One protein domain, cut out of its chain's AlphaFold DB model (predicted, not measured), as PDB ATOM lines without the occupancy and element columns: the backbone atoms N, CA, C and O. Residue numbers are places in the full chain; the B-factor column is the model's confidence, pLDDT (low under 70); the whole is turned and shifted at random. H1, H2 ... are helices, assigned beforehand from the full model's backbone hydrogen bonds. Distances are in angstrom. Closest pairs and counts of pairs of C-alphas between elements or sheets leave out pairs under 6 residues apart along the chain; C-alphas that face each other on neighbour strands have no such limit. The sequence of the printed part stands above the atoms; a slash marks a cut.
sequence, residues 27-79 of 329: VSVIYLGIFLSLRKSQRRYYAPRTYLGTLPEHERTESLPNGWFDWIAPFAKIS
ATOM      1  N   VAL A  27     185.160 168.483 277.815       95.69
ATOM      2  CA  VAL A  27     184.769 167.205 277.208       95.69
ATOM      3  C   VAL A  27     184.724 167.312 275.677       95.69
ATOM      4  O   VAL A  27     185.264 166.447 274.987       95.69
ATOM      5  N   SER A  28     184.168 168.396 275.129       95.00
ATOM      6  CA  SER A  28     184.140 168.651 273.683       95.00
ATOM      7  C   SER A  28     185.545 168.737 273.079       95.00
ATOM      8  O   SER A  28     185.788 168.181 272.008       95.00
ATOM      9  N   VAL A  29     186.488 169.406 273.747       95.81
ATOM     10  CA  VAL A  29     187.879 169.521 273.278       95.81
ATOM     11  C   VAL A  29     188.574 168.160 273.283       95.81
ATOM     12  O   VAL A  29     189.260 167.828 272.316       95.81
ATOM     13  N   ILE A  30     188.354 167.339 274.316       96.50
ATOM     14  CA  ILE A  30     188.893 165.973 274.383       96.50
ATOM     15  C   ILE A  30     188.366 165.133 273.212       96.50
ATOM     16  O   ILE A  30     189.157 164.518 272.492       96.50
ATOM     17  N   TYR A  31     187.052 165.141 272.966       95.25
ATOM     18  CA  TYR A  31     186.463 164.399 271.847       95.25
ATOM     19  C   TYR A  31     186.942 164.899 270.482       95.25
ATOM     20  O   TYR A  31     187.242 164.080 269.611       95.25
ATOM     21  N   LEU A  32     187.083 166.214 270.295       92.12
ATOM     22  CA  LEU A  32     187.652 166.781 269.070       92.12
ATOM     23  C   LEU A  32     189.111 166.353 268.872       92.12
ATOM     24  O   LEU A  32     189.494 165.998 267.757       92.12
ATOM     25  N   GLY A  33     189.914 166.310 269.938       92.69
ATOM     26  CA  GLY A  33     191.288 165.810 269.887       92.69
ATOM     27  C   GLY A  33     191.365 164.341 269.462       92.69
ATOM     28  O   GLY A  33     192.134 163.989 268.562       92.69
ATOM     29  N   ILE A  34     190.516 163.489 270.048       93.19
ATOM     30  CA  ILE A  34     190.401 162.070 269.672       93.19
ATOM     31  C   ILE A  34     189.983 161.938 268.204       93.19
ATOM     32  O   ILE A  34     190.602 161.183 267.453       93.19
ATOM     33  N   PHE A  35     188.975 162.698 267.775       90.69
ATOM     34  CA  PHE A  35     188.493 162.696 266.396       90.69
ATOM     35  C   PHE A  35     189.592 163.082 265.399       90.69
ATOM     36  O   PHE A  35     189.799 162.373 264.414       90.69
ATOM     37  N   LEU A  36     190.335 164.162 265.659       88.31
ATOM     38  CA  LEU A  36     191.422 164.604 264.780       88.31
ATOM     39  C   LEU A  36     192.543 163.555 264.683       88.31
ATOM     40  O   LEU A  36     193.051 163.294 263.589       88.31
ATOM     41  N   SER A  37     192.879 162.901 265.799       88.69
ATOM     42  CA  SER A  37     193.867 161.815 265.830       88.69
ATOM     43  C   SER A  37     193.406 160.589 265.028       88.69
ATOM     44  O   SER A  37     194.120 160.100 264.142       88.69
ATOM     45  N   LEU A  38     192.174 160.122 265.268       87.81
ATOM     46  CA  LEU A  38     191.598 158.967 264.575       87.81
ATOM     47  C   LEU A  38     191.419 159.222 263.078       87.81
ATOM     48  O   LEU A  38     191.706 158.336 262.274       87.81
ATOM     49  N   ARG A  39     191.019 160.435 262.689       85.75
ATOM     50  CA  ARG A  39     190.877 160.826 261.285       85.75
ATOM     51  C   ARG A  39     192.191 160.695 260.516       85.75
ATOM     52  O   ARG A  39     192.184 160.196 259.393       85.75
ATOM     53  N   LYS A  40     193.308 161.128 261.110       82.19
ATOM     54  CA  LYS A  40     194.635 161.047 260.480       82.19
ATOM     55  C   LYS A  40     195.155 159.610 260.420       82.19
ATOM     56  O   LYS A  40     195.728 159.205 259.413       82.19
ATOM     57  N   SER A  41     194.972 158.844 261.496       83.81
ATOM     58  CA  SER A  41     195.490 157.475 261.594       83.81
ATOM     59  C   SER A  41     194.680 156.472 260.764       83.81
ATOM     60  O   SER A  41     195.254 155.590 260.128       83.81
ATOM     61  N   GLN A  42     193.349 156.599 260.743       83.25
ATOM     62  CA  GLN A  42     192.439 155.551 260.280       83.25
ATOM     63  C   GLN A  42     191.636 155.960 259.036       83.25
ATOM     64  O   GLN A  42     190.406 156.061 259.061       83.25
ATOM     65  N   ARG A  43     192.325 156.106 257.896       78.81
ATOM     66  CA  ARG A  43     191.693 156.426 256.596       78.81
ATOM     67  C   ARG A  43     190.575 155.448 256.207       78.81
ATOM     68  O   ARG A  43     189.600 155.857 255.581       78.81
ATOM     69  N   ARG A  44     190.688 154.174 256.603       80.94
ATOM     70  CA  ARG A  44     189.714 153.117 256.280       80.94
ATOM     71  C   ARG A  44     188.301 153.418 256.792       80.94
ATOM     72  O   ARG A  44     187.342 153.133 256.085       80.94
ATOM     73  N   TYR A  45     188.177 153.988 257.988       82.75
ATOM     74  CA  TYR A  45     186.874 154.276 258.597       82.75
ATOM     75  C   TYR A  45     186.360 155.672 258.234       82.75
ATOM     76  O   TYR A  45     185.175 155.834 257.964       82.75
ATOM     77  N   TYR A  46     187.247 156.670 258.176       82.81
ATOM     78  CA  TYR A  46     186.851 158.069 257.976       82.81
ATOM     79  C   TYR A  46     186.764 158.501 256.507       82.81
ATOM     80  O   TYR A  46     186.121 159.503 256.208       82.81
ATOM     81  N   ALA A  47     187.402 157.778 255.582       82.94
ATOM     82  CA  ALA A  47     187.413 158.128 254.161       82.94
ATOM     83  C   ALA A  47     187.314 156.908 253.215       82.94
ATOM     84  O   ALA A  47     188.073 156.843 252.239       82.94
ATOM     85  N   PRO A  48     186.384 155.950 253.436       81.62
ATOM     86  CA  PRO A  48     186.275 154.739 252.615       81.62
ATOM     87  C   PRO A  48     185.997 155.049 251.138       81.62
ATOM     88  O   PRO A  48     186.577 154.434 250.247       81.62
ATOM     89  N   ARG A  49     185.186 156.077 250.859       75.38
ATOM     90  CA  ARG A  49     184.796 156.482 249.496       75.38
ATOM     91  C   ARG A  49     185.915 157.134 248.672       75.38
ATOM     92  O   ARG A  49     185.719 157.387 247.490       75.38
ATOM     93  N   THR A  50     187.078 157.403 249.273       78.38
ATOM     94  CA  THR A  50     188.214 158.039 248.575       78.38
ATOM     95  C   THR A  50     189.120 157.052 247.846       78.38
ATOM     96  O   THR A  50     189.910 157.468 247.009       78.38
ATOM     97  N   TYR A  51     189.074 155.762 248.190       73.44
ATOM     98  CA  TYR A  51     190.019 154.767 247.664       73.44
ATOM     99  C   TYR A  51     189.354 153.460 247.224       73.44
ATOM    100  O   TYR A  51     190.037 152.569 246.722       73.44
ATOM    101  N   LEU A  52     188.046 153.301 247.449       74.88
ATOM    102  CA  LEU A  52     187.379 152.039 247.170       74.88
ATOM    103  C   LEU A  52     187.280 151.804 245.655       74.88
ATOM    104  O   LEU A  52     186.612 152.547 244.936       74.88
ATOM    105  N   GLY A  53     187.939 150.738 245.194       70.56
ATOM    106  CA  GLY A  53     188.010 150.352 243.781       70.56
ATOM    107  C   GLY A  53     186.662 149.990 243.153       70.56
ATOM    108  O   GLY A  53     186.532 150.028 241.937       70.56
ATOM    109  N   THR A  54     185.657 149.675 243.975       77.25
ATOM    110  CA  THR A  54     184.304 149.328 243.522       77.25
ATOM    111  C   THR A  54     183.487 150.538 243.072       77.25
ATOM    112  O   THR A  54     182.487 150.348 242.387       77.25
ATOM    113  N   LEU A  55     183.891 151.764 243.438       73.31
ATOM    114  CA  LEU A  55     183.238 152.985 242.965       73.31
ATOM    115  C   LEU A  55     183.911 153.490 241.677       73.31
ATOM    116  O   LEU A  55     185.149 153.590 241.652       73.31
ATOM    117  N   PRO A  56     183.124 153.863 240.648       75.44
ATOM    118  CA  PRO A  56     183.617 154.565 239.467       75.44
ATOM    119  C   PRO A  56     184.368 155.848 239.838       75.44
ATOM    120  O   PRO A  56     183.977 156.550 240.769       75.44
ATOM    121  N   GLU A  57     185.414 156.199 239.083       73.06
ATOM    122  CA  GLU A  57     186.291 157.343 239.398       73.06
ATOM    123  C   GLU A  57     185.527 158.670 239.554       73.06
ATOM    124  O   GLU A  57     185.830 159.468 240.433       73.06
ATOM    125  N   HIS A  58     184.476 158.882 238.757       72.69
ATOM    126  CA  HIS A  58     183.662 160.100 238.797       72.69
ATOM    127  C   HIS A  58     182.759 160.212 240.044       72.69
ATOM    128  O   HIS A  58     182.364 161.316 240.426       72.69
ATOM    129  N   GLU A  59     182.459 159.091 240.707       72.56
ATOM    130  CA  GLU A  59     181.675 159.037 241.950       72.56
ATOM    131  C   GLU A  59     182.556 159.101 243.205       72.56
ATOM    132  O   GLU A  59     182.049 159.251 244.326       72.56
ATOM    133  N   ARG A  60     183.881 158.990 243.038       78.19
ATOM    134  CA  ARG A  60     184.822 159.085 244.150       78.19
ATOM    135  C   ARG A  60     184.884 160.514 244.659       78.19
ATOM    136  O   ARG A  60     184.931 161.493 243.916       78.19
ATOM    137  N   THR A  61     184.892 160.626 245.977       78.06
ATOM    138  CA  THR A  61     185.187 161.884 246.652       78.06
ATOM    139  C   THR A  61     186.690 162.113 246.607       78.06
ATOM    140  O   THR A  61     187.447 161.215 246.986       78.06
ATOM    141  N   GLU A  62     187.110 163.303 246.183       74.94
ATOM    142  CA  GLU A  62     188.516 163.706 246.207       74.94
ATOM    143  C   GLU A  62     189.111 163.514 247.604       74.94
ATOM    144  O   GLU A  62     188.455 163.751 248.624       74.94
ATOM    145  N   SER A  63     190.352 163.039 247.667       72.00
ATOM    146  CA  SER A  63     191.039 162.858 248.940       72.00
ATOM    147  C   SER A  63     191.388 164.215 249.541       72.00
ATOM    148  O   SER A  63     192.162 164.971 248.957       72.00
ATOM    149  N   LEU A  64     190.850 164.503 250.727       74.69
ATOM    150  CA  LEU A  64     191.229 165.692 251.483       74.69
ATOM    151  C   LEU A  64     192.685 165.571 251.973       74.69
ATOM    152  O   LEU A  64     193.153 164.457 252.231       74.69
ATOM    153  N   PRO A  65     193.400 166.698 252.127       77.31
ATOM    154  CA  PRO A  65     194.758 166.696 252.658       77.31
ATOM    155  C   PRO A  65     194.797 166.125 254.084       77.31
ATOM    156  O   PRO A  65     193.876 166.314 254.877       77.31
ATOM    157  N   ASN A  66     195.899 165.449 254.423       71.44
ATOM    158  CA  ASN A  66     196.100 164.776 255.718       71.44
ATOM    159  C   ASN A  66     196.536 165.724 256.859       71.44
ATOM    160  O   ASN A  66     196.999 165.260 257.906       71.44
ATOM    161  N   GLY A  67     196.447 167.042 256.653       76.50
ATOM    162  CA  GLY A  67     196.750 168.044 257.673       76.50
ATOM    163  C   GLY A  67     195.717 168.047 258.804       76.50
ATOM    164  O   GLY A  67     194.571 167.637 258.617       76.50
ATOM    165  N   TRP A  68     196.109 168.522 259.990       73.88
ATOM    166  CA  TRP A  68     195.219 168.582 261.161       73.88
ATOM    167  C   TRP A  68     194.012 169.510 260.932       73.88
ATOM    168  O   TRP A  68     192.896 169.173 261.327       73.88
ATOM    169  N   PHE A  69     194.217 170.629 260.228       79.81
ATOM    170  CA  PHE A  69     193.173 171.610 259.898       79.81
ATOM    171  C   PHE A  69     193.097 171.975 258.407       79.81
ATOM    172  O   PHE A  69     192.106 172.561 257.976       79.81
ATOM    173  N   ASP A  70     194.067 171.549 257.589       80.44
ATOM    174  CA  ASP A  70     194.132 171.852 256.145       80.44
ATOM    175  C   ASP A  70     192.951 171.294 255.344       80.44
ATOM    176  O   ASP A  70     192.747 171.645 254.187       80.44
ATOM    177  N   TRP A  71     192.163 170.411 255.949       80.25
ATOM    178  CA  TRP A  71     190.971 169.829 255.355       80.25
ATOM    179  C   TRP A  71     189.756 170.768 255.390       80.25
ATOM    180  O   TRP A  71     188.832 170.567 254.608       80.25
ATOM    181  N   ILE A  72     189.731 171.775 256.271       83.75
ATOM    182  CA  ILE A  72     188.552 172.633 256.474       83.75
ATOM    183  C   ILE A  72     188.314 173.527 255.255       83.75
ATOM    184  O   ILE A  72     187.194 173.598 254.757       83.75
ATOM    185  N   ALA A  73     189.361 174.169 254.735       82.69
ATOM    186  CA  ALA A  73     189.270 175.035 253.560       82.69
ATOM    187  C   ALA A  73     188.787 174.304 252.287       82.69
ATOM    188  O   ALA A  73     187.819 174.767 251.676       82.69
ATOM    189  N   PRO A  74     189.373 173.158 251.879       82.12
ATOM    190  CA  PRO A  74     188.863 172.407 250.741       82.12
ATOM    191  C   PRO A  74     187.461 171.869 251.014       82.12
ATOM    192  O   PRO A  74     186.641 171.906 250.107       82.12
ATOM    193  N   PHE A  75     187.140 171.459 252.249       81.94
ATOM    194  CA  PHE A  75     185.792 171.010 252.602       81.94
ATOM    195  C   PHE A  75     184.741 172.117 252.449       81.94
ATOM    196  O   PHE A  75     183.692 171.882 251.860       81.94
ATOM    197  N   ALA A  76     185.037 173.335 252.907       81.81
ATOM    198  CA  ALA A  76     184.154 174.490 252.748       81.81
ATOM    199  C   ALA A  76     183.979 174.911 251.278       81.81
ATOM    200  O   ALA A  76     182.963 175.502 250.922       81.81
ATOM    201  N   LYS A  77     184.958 174.598 250.418       84.06
ATOM    202  CA  LYS A  77     184.910 174.873 248.977       84.06
ATOM    203  C   LYS A  77     184.071 173.853 248.195       84.06
ATOM    204  O   LYS A  77     183.693 174.137 247.059       84.06
ATOM    205  N   ILE A  78     183.780 172.680 248.763       81.38
ATOM    206  CA  ILE A  78     182.952 171.667 248.097       81.38
ATOM    207  C   ILE A  78     181.559 172.252 247.860       81.38
ATOM    208  O   ILE A  78     180.889 172.706 248.786       81.38
ATOM    209  N   SER A  79     181.114 172.233 246.602       79.31
ATOM    210  CA  SER A  79     179.785 172.714 246.244       79.31
ATOM    211  C   SER A  79     178.698 171.770 246.757       79.31
ATOM    212  O   SER A  79     178.840 170.546 246.731       79.31
TER     213      SER A  79
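What this domain is: This is residues 27 to 79 of the 329 residues of the protein "Bgt-5042" of Blumeria graminis f. sp. tritici 96224 (UniProt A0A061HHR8). Look first for one long helix, H1, whose free residues 27 to 32 stick out at one end of the model, with the one-turn helix H2 just after its other end. From there a long loop, residues 47 to 71, runs out, folds back past its free tip at 53 to 58, and leads to the short helix H3, off to one side. The 53 printed residues, under half of them in the named helices H1, H2, H3, are all helix in class with no named strand. The whole is loose, radius of gyration of the C-alphas 12.7 A, spanning 39 by 23 by 15 A.

How they stand to each other: H1, residues 27 to 41, is close to but not clearly touching H2, residues 43 to 46; their closest C-alphas, Arg 39 and Tyr 46, are 5.9 A apart. H3, residues 72 to 77, is apart from both. In H1 and H3 every O i to N i+4 pair is within hydrogen-bond range; H2 is too short for one.

Where its parts are: Find C-alpha 27 at (184.769, 167.205, 277.208); H1 runs 21.3 A to C-alpha 41. H2 spans 5.3 A. H3 spans 8.6 A to C-alpha 77 at (184.910, 174.873, 248.977).

The domain as a whole: The farthest C-alphas, Val 27 and Pro 56, are 39.8 A apart. The printed part has no cut; the link H2 to H3 is long, and no printed residue is under 70 in pLDDT.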